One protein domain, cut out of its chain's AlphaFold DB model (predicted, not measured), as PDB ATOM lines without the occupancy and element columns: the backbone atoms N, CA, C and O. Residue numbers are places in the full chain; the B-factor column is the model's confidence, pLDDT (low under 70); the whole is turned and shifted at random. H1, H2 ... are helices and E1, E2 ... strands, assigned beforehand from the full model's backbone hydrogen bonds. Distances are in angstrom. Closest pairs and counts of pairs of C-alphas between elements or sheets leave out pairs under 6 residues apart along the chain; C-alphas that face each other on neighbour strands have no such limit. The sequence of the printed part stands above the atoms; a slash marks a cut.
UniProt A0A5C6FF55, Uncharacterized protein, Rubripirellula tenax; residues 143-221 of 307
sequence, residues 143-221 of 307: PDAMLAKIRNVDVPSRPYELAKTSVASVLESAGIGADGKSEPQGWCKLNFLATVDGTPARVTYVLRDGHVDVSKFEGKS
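AT A GLANCE: This is residues 143 to 221 of the 307 residues of an uncharacterized protein of Rubripirellula tenax (UniProt A0A5C6FF55). A twisted three-strand sheet, E1, E2 and E3, makes one end of a long rod, and two short helices, H1 then H2, run off toward the other. The printed part has 79 residues, under half in named elements, ordered H1, H2, E1, E2, E3; the class is mixed, the sheet E1 - E2 - E3 antiparallel. It is loose, with a radius of gyration of the C-alphas of 16.9 A and spans of 51 by 24 by 16 A.

IN THESE COORDINATES: After residues 143 to 158, find C-alpha 159 at (183.133, 247.393, 155.808), where H1, residues 159 to 165, begins, 10.0 A long. H2, residues 167 to 173, measures 9.8 A. E1, residues 189 to 196, 19.9 A, bends by 60 degrees at residue 193. E2, residues 199 to 206, measures 22.2 A; E3, residues 212 to 216, 13.4 A, ends at (188.727, 260.188, 134.396).

HOW THE PARTS SIT: E1, E2 and E3 form a meander, each the antiparallel neighbour of the one before. Within hydrogen-bond range, find N 190 and O 205, 2.8 A, in hairpin E1 and E2, and N 202 and O 215, 2.7 A, in hairpin E2 and E3. H1 and H2 meet only through their link; neither is on the sheet. Both helices have every O i to N i+4 pair within range.

THE WHOLE: The farthest C-alphas, of Gly 177 and Gly 198, are 52.0 A apart. The link H2 to E1 is long, 15 residues; the printed part has no cut. No printed residue is under 70 in pLDDT.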
ATOM      1  N   PRO A 143     181.652 263.531 134.457       72.88
ATOM      2  CA  PRO A 143     182.952 262.895 134.509       72.88
ATOM      3  C   PRO A 143     182.986 261.824 133.419       72.88
ATOM      4  O   PRO A 143     182.017 261.080 133.269       72.88
ATOM      5  N   ASP A 144     184.065 261.772 132.645       84.88
ATOM      6  CA  ASP A 144     184.236 260.738 131.626       84.88
ATOM      7  C   ASP A 144     184.303 259.381 132.338       84.88
ATOM      8  O   ASP A 144     185.269 259.093 133.054       84.88
ATOM      9  N   ALA A 145     183.206 258.622 132.262       87.75
ATOM     10  CA  ALA A 145     183.019 257.404 133.029       87.75
ATOM     11  C   ALA A 145     183.942 256.321 132.477       87.75
ATOM     12  O   ALA A 145     183.767 255.815 131.368       87.75
ATOM     13  N   MET A 146     184.911 255.929 133.289       86.31
ATOM     14  CA  MET A 146     185.774 254.800 133.003       86.31
ATOM     15  C   MET A 146     185.103 253.550 133.574       86.31
ATOM     16  O   MET A 146     184.444 253.606 134.605       86.31
ATOM     17  N   LEU A 147     185.227 252.405 132.904       89.81
ATOM     18  CA  LEU A 147     184.656 251.139 133.388       89.81
ATOM     19  C   LEU A 147     183.138 251.187 133.688       89.81
ATOM     20  O   LEU A 147     182.667 250.467 134.562       89.81
ATOM     21  N   ALA A 148     182.348 251.955 132.925       86.44
ATOM     22  CA  ALA A 148     180.906 252.169 133.157       86.44
ATOM     23  C   ALA A 148     180.034 250.889 133.239       86.44
ATOM     24  O   ALA A 148     178.881 250.936 133.672       86.44
ATOM     25  N   LYS A 149     180.569 249.736 132.815       90.31
ATOM     26  CA  LYS A 149     179.928 248.418 132.957       90.31
ATOM     27  C   LYS A 149     179.935 247.906 134.406       90.31
ATOM     28  O   LYS A 149     179.081 247.097 134.757       90.31
ATOM     29  N   ILE A 150     180.869 248.364 135.238       90.56
ATOM     30  CA  ILE A 150     180.996 247.973 136.642       90.56
ATOM     31  C   ILE A 150     180.256 249.006 137.489       90.56
ATOM     32  O   ILE A 150     180.696 250.143 137.611       90.56
ATOM     33  N   ARG A 151     179.120 248.607 138.069       90.12
ATOM     34  CA  ARG A 151     178.314 249.481 138.942       90.12
ATOM     35  C   ARG A 151     178.511 249.203 140.424       90.12
ATOM     36  O   ARG A 151     178.367 250.114 141.233       90.12
ATOM     37  N   ASN A 152     178.820 247.960 140.775       92.12
ATOM     38  CA  ASN A 152     179.002 247.516 142.149       92.12
ATOM     39  C   ASN A 152     180.183 246.553 142.209       92.12
ATOM     40  O   ASN A 152     180.405 245.775 141.280       92.12
ATOM     41  N   VAL A 153     180.919 246.605 143.312       92.12
ATOM     42  CA  VAL A 153     182.013 245.682 143.611       92.12
ATOM     43  C   VAL A 153     181.771 245.107 145.001       92.12
ATOM     44  O   VAL A 153     181.697 245.858 145.977       92.12
ATOM     45  N   ASP A 154     181.653 243.779 145.093       89.25
ATOM     46  CA  ASP A 154     181.657 243.095 146.387       89.25
ATOM     47  C   ASP A 154     183.103 243.004 146.872       89.25
ATOM     48  O   ASP A 154     183.956 242.367 146.250       89.25
ATOM     49  N   VAL A 155     183.392 243.709 147.962       91.44
ATOM     50  CA  VAL A 155     184.710 243.699 148.593       91.44
ATOM     51  C   VAL A 155     184.636 242.728 149.769       91.44
ATOM     52  O   VAL A 155     183.778 242.923 150.633       91.44
ATOM     53  N   PRO A 156     185.540 241.734 149.874       90.06
ATOM     54  CA  PRO A 156     185.452 240.689 150.898       90.06
ATOM     55  C   PRO A 156     185.339 241.202 152.338       90.06
ATOM     56  O   PRO A 156     184.703 240.565 153.170       90.06
ATOM     57  N   SER A 157     185.929 242.364 152.639       87.50
ATOM     58  CA  SER A 157     185.893 242.955 153.979       87.50
ATOM     59  C   SER A 157     184.524 243.508 154.391       87.50
ATOM     60  O   SER A 157     184.326 243.721 155.581       87.50
ATOM     61  N   ARG A 158     183.596 243.764 153.451       88.44
ATOM     62  CA  ARG A 158     182.232 244.290 153.689       88.44
ATOM     63  C   ARG A 158     182.164 245.330 154.828       88.44
ATOM     64  O   ARG A 158     181.471 245.125 155.825       88.44
ATOM     65  N   PRO A 159     182.872 246.469 154.698       90.31
ATOM     66  CA  PRO A 159     183.133 247.393 155.808       90.31
ATOM     67  C   PRO A 159     181.869 247.975 156.453       90.31
ATOM     68  O   PRO A 159     181.874 248.290 157.640       90.31
ATOM     69  N   TYR A 160     180.778 248.111 155.698       91.50
ATOM     70  CA  TYR A 160     179.507 248.575 156.246       91.50
ATOM     71  C   TYR A 160     178.841 247.543 157.166       91.50
ATOM     72  O   TYR A 160     178.340 247.917 158.223       91.50
ATOM     73  N   GLU A 161     178.892 246.252 156.831       90.75
ATOM     74  CA  GLU A 161     178.376 245.193 157.711       90.75
ATOM     75  C   GLU A 161     179.236 245.049 158.971       90.75
ATOM     76  O   GLU A 161     178.701 244.869 160.066       90.75
ATOM     77  N   LEU A 162     180.558 245.232 158.856       92.06
ATOM     78  CA  LEU A 162     181.441 245.326 160.024       92.06
ATOM     79  C   LEU A 162     181.040 246.492 160.941       92.06
ATOM     80  O   LEU A 162     180.935 246.321 162.154       92.06
ATOM     81  N   ALA A 163     180.758 247.668 160.375       92.06
ATOM     82  CA  ALA A 163     180.297 248.814 161.156       92.06
ATOM     83  C   ALA A 163     178.935 248.546 161.818       92.06
ATOM     84  O   ALA A 163     178.763 248.830 163.000       92.06
ATOM     85  N   LYS A 164     177.988 247.952 161.083       91.00
ATOM     86  CA  LYS A 164     176.637 247.630 161.562       91.00
ATOM     87  C   LYS A 164     176.648 246.613 162.705       91.00
ATOM     88  O   LYS A 164     175.976 246.814 163.709       91.00
ATOM     89  N   THR A 165     177.433 245.547 162.575       91.25
ATOM     90  CA  THR A 165     177.589 244.523 163.626       91.25
ATOM     91  C   THR A 165     178.298 245.066 164.867       91.25
ATOM     92  O   THR A 165     178.018 244.617 165.974       91.25
ATOM     93  N   SER A 166     179.138 246.090 164.705       92.31
ATOM     94  CA  SER A 166     179.813 246.771 165.815       92.31
ATOM     95  C   SER A 166     178.924 247.769 166.568       92.31
ATOM     96  O   SER A 166     179.334 248.271 167.608       92.31
ATOM     97  N   VAL A 167     177.711 248.088 166.092       93.31
ATOM     98  CA  VAL A 167     176.851 249.097 166.744       93.31
ATOM     99  C   VAL A 167     176.524 248.702 168.184       93.31
ATOM    100  O   VAL A 167     176.632 249.540 169.074       93.31
ATOM    101  N   ALA A 168     176.178 247.435 168.429       90.50
ATOM    102  CA  ALA A 168     175.826 246.963 169.768       90.50
ATOM    103  C   ALA A 168     176.996 247.107 170.753       90.50
ATOM    104  O   ALA A 168     176.817 247.677 171.825       90.50
ATOM    105  N   SER A 169     178.204 246.686 170.362       91.94
ATOM    106  CA  SER A 169     179.390 246.797 171.219       91.94
ATOM    107  C   SER A 169     179.817 248.248 171.448       91.94
ATOM    108  O   SER A 169     180.276 248.590 172.538       91.94
ATOM    109  N   VAL A 170     179.636 249.127 170.455       94.12
ATOM    110  CA  VAL A 170     179.876 250.572 170.600       94.12
ATOM    111  C   VAL A 170     178.886 251.199 171.582       94.12
ATOM    112  O   VAL A 170     179.300 251.986 172.430       94.12
ATOM    113  N   LEU A 171     177.598 250.848 171.500       94.50
ATOM    114  CA  LEU A 171     176.566 251.353 172.411       94.50
ATOM    115  C   LEU A 171     176.771 250.834 173.838       94.50
ATOM    116  O   LEU A 171     176.747 251.628 174.776       94.50
ATOM    117  N   GLU A 172     177.081 249.548 173.995       93.12
ATOM    118  CA  GLU A 172     177.423 248.944 175.284       93.12
ATOM    119  C   GLU A 172     178.647 249.623 175.913       93.12
ATOM    120  O   GLU A 172     178.602 250.038 177.070       93.12
ATOM    121  N   SER A 173     179.708 249.844 175.130       94.44
ATOM    122  CA  SER A 173     180.910 250.557 175.589       94.44
ATOM    123  C   SER A 173     180.629 252.014 175.978       94.44
ATOM    124  O   SER A 173     181.354 252.589 176.787       94.44
ATOM    125  N   ALA A 174     179.581 252.619 175.412       95.31
ATOM    126  CA  ALA A 174     179.110 253.955 175.765       95.31
ATOM    127  C   ALA A 174     178.121 253.961 176.951       95.31
ATOM    128  O   ALA A 174     177.671 255.034 177.352       95.31
ATOM    129  N   GLY A 175     177.776 252.797 177.515       94.50
ATOM    130  CA  GLY A 175     176.799 252.659 178.597       94.50
ATOM    131  C   GLY A 175     175.344 252.850 178.153       94.50
ATOM    132  O   GLY A 175     174.495 253.190 178.975       94.50
ATOM    133  N   ILE A 176     175.051 252.674 176.863       93.56
ATOM    134  CA  ILE A 176     173.719 252.855 176.276       93.56
ATOM    135  C   ILE A 176     173.105 251.479 176.009       93.56
ATOM    136  O   ILE A 176     173.598 250.720 175.177       93.56
ATOM    137  N   GLY A 177     171.996 251.172 176.689       85.44
ATOM    138  CA  GLY A 177     171.167 250.009 176.365       85.44
ATOM    139  C   GLY A 177     170.477 250.207 175.015       85.44
ATOM    140  O   GLY A 177     169.882 251.258 174.773       85.44
ATOM    141  N   ALA A 178     170.582 249.224 174.123       78.44
ATOM    142  CA  ALA A 178     170.107 249.335 172.751       78.44
ATOM    143  C   ALA A 178     169.152 248.189 172.398       78.44
ATOM    144  O   ALA A 178     169.595 247.093 172.068       78.44
ATOM    145  N   ASP A 179     167.849 248.480 172.399       74.44
ATOM    146  CA  ASP A 179     166.797 247.523 172.009       74.44
ATOM    147  C   ASP A 179     166.275 247.766 170.575       74.44
ATOM    148  O   ASP A 179     165.457 247.011 170.046       74.44
ATOM    149  N   GLY A 180     166.734 248.844 169.929       78.31
ATOM    150  CA  GLY A 180     166.291 249.280 168.603       78.31
ATOM    151  C   GLY A 180     167.149 248.753 167.450       78.31
ATOM    152  O   GLY A 180     168.337 248.470 167.597       78.31
ATOM    153  N   LYS A 181     166.557 248.673 166.250       81.44
ATOM    154  CA  LYS A 181     167.304 248.381 165.015       81.44
ATOM    155  C   LYS A 181     168.150 249.592 164.616       81.44
ATOM    156  O   LYS A 181     167.657 250.714 164.603       81.44
ATOM    157  N   SER A 182     169.408 249.360 164.241       83.12
ATOM    158  CA  SER A 182     170.277 250.411 163.703       83.12
ATOM    159  C   SER A 182     169.818 250.829 162.303       83.12
ATOM    160  O   SER A 182     169.799 249.994 161.389       83.12
ATOM    161  N   GLU A 183     169.525 252.110 162.111       87.19
ATOM    162  CA  GLU A 183     169.217 252.683 160.800       87.19
ATOM    163  C   GLU A 183     170.417 253.472 160.254       87.19
ATOM    164  O   GLU A 183     171.082 254.193 161.002       87.19
ATOM    165  N   PRO A 184     170.740 253.347 158.955       84.12
ATOM    166  CA  PRO A 184     171.816 254.127 158.363       84.12
ATOM    167  C   PRO A 184     171.474 255.612 158.320       84.12
ATOM    168  O   PRO A 184     170.496 256.013 157.692       84.12
ATOM    169  N   GLN A 185     172.368 256.440 158.858       86.44
ATOM    170  CA  GLN A 185     172.329 257.884 158.663       86.44
ATOM    171  C   GLN A 185     173.458 258.325 157.719       86.44
ATOM    172  O   GLN A 185     174.641 258.272 158.055       86.44
ATOM    173  N   GLY A 186     173.089 258.780 156.517       81.00
ATOM    174  CA  GLY A 186     174.026 259.305 155.518       81.00
ATOM    175  C   GLY A 186     174.830 258.246 154.748       81.00
ATOM    176  O   GLY A 186     174.530 257.052 154.768       81.00
ATOM    177  N   TRP A 187     175.855 258.706 154.018       82.25
ATOM    178  CA  TRP A 187     176.706 257.861 153.170       82.25
ATOM    179  C   TRP A 187     178.187 258.088 153.456       82.25
ATOM    180  O   TRP A 187     178.713 259.178 153.220       82.25
ATOM    181  N   CYS A 188     178.878 257.032 153.887       90.06
ATOM    182  CA  CYS A 188     180.335 257.016 153.915       90.06
ATOM    183  C   CYS A 188     180.873 256.564 152.551       90.06
ATOM    184  O   CYS A 188     180.427 255.556 151.997       90.06
ATOM    185  N   LYS A 189     181.813 257.337 152.000       92.75
ATOM    186  CA  LYS A 189     182.410 257.093 150.686       92.75
ATOM    187  C   LYS A 189     183.926 257.080 150.799       92.75
ATOM    188  O   LYS A 189     184.509 258.005 151.367       92.75
ATOM    189  N   LEU A 190     184.553 256.083 150.194       93.94
ATOM    190  CA  LEU A 190     185.989 256.046 149.964       93.94
ATOM    191  C   LEU A 190     186.275 256.692 148.605       93.94
ATOM    192  O   LEU A 190     185.709 256.285 147.595       93.94
ATOM    193  N   ASN A 191     187.135 257.710 148.586       94.06
ATOM    194  CA  ASN A 191     187.554 258.395 147.364       94.06
ATOM    195  C   ASN A 191     189.070 258.280 147.241       94.06
ATOM    196  O   ASN A 191     189.781 258.636 148.180       94.06
ATOM    197  N   PHE A 192     189.560 257.822 146.096       95.12
ATOM    198  CA  PHE A 192     190.991 257.730 145.821       95.12
ATOM    199  C   PHE A 192     191.272 257.920 144.331       95.12
ATOM    200  O   PHE A 192     190.358 257.919 143.505       95.12
ATOM    201  N   LEU A 193     192.542 258.137 143.999       95.75
ATOM    202  CA  LEU A 193     193.009 258.167 142.619       95.75
ATOM    203  C   LEU A 193     193.650 256.821 142.280       95.75
ATOM    204  O   LEU A 193     194.373 256.253 143.093       95.75
ATOM    205  N   ALA A 194     193.377 256.333 141.081       95.94
ATOM    206  CA  ALA A 194     193.962 255.136 140.498       95.94
ATOM    207  C   ALA A 194     194.366 255.429 139.048       95.94
ATOM    208  O   ALA A 194     194.045 256.487 138.512       95.94
ATOM    209  N   THR A 195     195.043 254.488 138.401       95.25
ATOM    210  CA  THR A 195     195.314 254.549 136.962       95.25
ATOM    211  C   THR A 195     194.540 253.426 136.286       95.25
ATOM    212  O   THR A 195     194.652 252.276 136.700       95.25
ATOM    213  N   VAL A 196     193.763 253.751 135.254       93.50
ATOM    214  CA  VAL A 196     193.038 252.787 134.414       93.50
ATOM    215  C   VAL A 196     193.565 252.953 132.994       93.50
ATOM    216  O   VAL A 196     193.504 254.051 132.444       93.50
ATOM    217  N   ASP A 197     194.163 251.898 132.438       92.44
ATOM    218  CA  ASP A 197     194.771 251.894 131.098       92.44
ATOM    219  C   ASP A 197     195.746 253.068 130.862       92.44
ATOM    220  O   ASP A 197     195.702 253.769 129.854       92.44
ATOM    221  N   GLY A 198     196.609 253.343 131.848       91.38
ATOM    222  CA  GLY A 198     197.576 254.449 131.800       91.38
ATOM    223  C   GLY A 198     196.986 255.845 132.045       91.38
ATOM    224  O   GLY A 198     197.740 256.811 132.152       91.38
ATOM    225  N   THR A 199     195.665 255.969 132.203       93.81
ATOM    226  CA  THR A 199     194.980 257.246 132.435       93.81
ATOM    227  C   THR A 199     194.611 257.418 133.915       93.81
ATOM    228  O   THR A 199     194.015 256.512 134.502       93.81
ATOM    229  N   PRO A 200     194.916 258.569 134.547       95.12
ATOM    230  CA  PRO A 200     194.476 258.854 135.910       95.12
ATOM    231  C   PRO A 200     192.949 258.858 136.032       95.12
ATOM    232  O   PRO A 200     192.249 259.528 135.270       95.12
ATOM    233  N   ALA A 201     192.437 258.159 137.037       94.69
ATOM    234  CA  ALA A 201     191.025 257.994 137.332       94.69
ATOM    235  C   ALA A 201     190.744 258.302 138.807       94.69
ATOM    236  O   ALA A 201     191.508 257.937 139.699       94.69
ATOM    237  N   ARG A 202     189.620 258.956 139.084       95.38
ATOM    238  CA  ARG A 202     189.022 259.063 140.410       95.38
ATOM    239  C   ARG A 202     188.085 257.882 140.610       95.38
ATOM    240  O   ARG A 202     187.148 257.704 139.836       95.38
ATOM    241  N   VAL A 203     188.304 257.139 141.685       95.94
ATOM    242  CA  VAL A 203     187.445 256.036 142.113       95.94
ATOM    243  C   VAL A 203     186.679 256.469 143.356       95.94
ATOM    244  O   VAL A 203     187.278 256.887 144.350       95.94
ATOM    245  N   THR A 204     185.355 256.359 143.298       95.38
ATOM    246  CA  THR A 204     184.451 256.584 144.426       95.38
ATOM    247  C   THR A 204     183.751 255.277 144.764       95.38
ATOM    248  O   THR A 204     182.972 254.778 143.963       95.38
ATOM    249  N   TYR A 205     184.005 254.737 145.954       95.06
ATOM    250  CA  TYR A 205     183.369 253.528 146.475       95.06
ATOM    251  C   TYR A 205     182.409 253.890 147.615       95.06
ATOM    252  O   TYR A 205     182.810 254.514 148.603       95.06
ATOM    253  N   VAL A 206     181.136 253.519 147.490       94.44
ATOM    254  CA  VAL A 206     180.114 253.711 148.526       94.44
ATOM    255  C   VAL A 206     180.103 252.491 149.436       94.44
ATOM    256  O   VAL A 206     179.807 251.383 148.999       94.44
ATOM    257  N   LEU A 207     180.392 252.694 150.725       93.25
ATOM    258  CA  LEU A 207     180.568 251.576 151.660       93.25
ATOM    259  C   LEU A 207     179.285 250.761 151.863       93.25
ATOM    260  O   LEU A 207     179.367 249.570 152.136       93.25
ATOM    261  N   ARG A 208     178.120 251.407 151.751       90.50
ATOM    262  CA  ARG A 208     176.814 250.831 152.095       90.50
ATOM    263  C   ARG A 208     176.373 249.708 151.155       90.50
ATOM    264  O   ARG A 208     175.886 248.690 151.621       90.50
ATOM    265  N   ASP A 209     176.485 249.927 149.850       90.06
ATOM    266  CA  ASP A 209     175.942 249.051 148.799       90.06
ATOM    267  C   ASP A 209     177.017 248.600 147.794       90.06
ATOM    268  O   ASP A 209     176.720 247.950 146.790       90.06
ATOM    269  N   GLY A 210     178.282 248.944 148.053       92.00
ATOM    270  CA  GLY A 210     179.408 248.609 147.190       92.00
ATOM    271  C   GLY A 210     179.370 249.308 145.836       92.00
ATOM    272  O   GLY A 210     180.082 248.884 144.927       92.00
ATOM    273  N   HIS A 211     178.535 250.341 145.667       94.25
ATOM    274  CA  HIS A 211     178.472 251.096 144.424       94.25
ATOM    275  C   HIS A 211     179.824 251.751 144.125       94.25
ATOM    276  O   HIS A 211     180.428 252.373 145.006       94.25
ATOM    277  N   VAL A 212     180.288 251.618 142.882       94.75
ATOM    278  CA  VAL A 212     181.556 252.186 142.420       94.75
ATOM    279  C   VAL A 212     181.316 253.091 141.230       94.75
ATOM    280  O   VAL A 212     180.664 252.702 140.267       94.75
ATOM    281  N   ASP A 213     181.889 254.284 141.306       93.88
ATOM    282  CA  ASP A 213     181.982 255.227 140.201       93.88
ATOM    283  C   ASP A 213     183.461 255.469 139.892       93.88
ATOM    284  O   ASP A 213     184.229 255.900 140.762       93.88
ATOM    285  N   VAL A 214     183.868 255.148 138.667       94.44
ATOM    286  CA  VAL A 214     185.226 255.364 138.174       94.44
ATOM    287  C   VAL A 214     185.142 256.397 137.064       94.44
ATOM    288  O   VAL A 214     184.468 256.205 136.059       94.44
ATOM    289  N   SER A 215     185.840 257.508 137.237       92.50
ATOM    290  CA  SER A 215     185.813 258.609 136.281       92.50
ATOM    291  C   SER A 215     187.203 259.132 135.998       92.50
ATOM    292  O   SER A 215     188.053 259.159 136.884       92.50
ATOM    293  N   LYS A 216     187.451 259.588 134.774       91.31
ATOM    294  CA  LYS A 216     188.727 260.188 134.396       91.31
ATOM    295  C   LYS A 216     189.032 261.404 135.272       91.31
ATOM    296  O   LYS A 216     188.190 262.281 135.477       91.31
ATOM    297  N   PHE A 217     190.256 261.476 135.783       91.31
ATOM    298  CA  PHE A 217     190.712 262.577 136.619       91.31
ATOM    299  C   PHE A 217     191.600 263.538 135.823       91.31
ATOM    300  O   PHE A 217     192.770 263.271 135.578       91.31
ATOM    301  N   GLU A 218     191.052 264.699 135.462       85.75
ATOM    302  CA  GLU A 218     191.756 265.717 134.662       85.75
ATOM    303  C   GLU A 218     192.361 266.859 135.501       85.75
ATOM    304  O   GLU A 218     192.777 267.884 134.963       85.75
ATOM    305  N   GLY A 219     192.345 266.748 136.835       82.62
ATOM    306  CA  GLY A 219     192.823 267.803 137.743       82.62
ATOM    307  C   GLY A 219     191.972 269.083 137.765       82.62
ATOM    308  O   GLY A 219     192.256 269.998 138.533       82.62
ATOM    309  N   LYS A 220     190.904 269.152 136.965       80.25
ATOM    310  CA  LYS A 220     189.954 270.269 136.911       80.25
ATOM    311  C   LYS A 220     188.631 269.856 137.548       80.25
ATOM    312  O   LYS A 220     188.181 268.724 137.392       80.25
ATOM    313  N   SER A 221     187.995 270.776 138.271       77.12
ATOM    314  CA  SER A 221     186.694 270.527 138.907       77.12
ATOM    315  C   SER A 221     185.521 270.584 137.926       77.12
ATOM    316  O   SER A 221     184.441 270.107 138.259       77.12
TER     317      SER A 221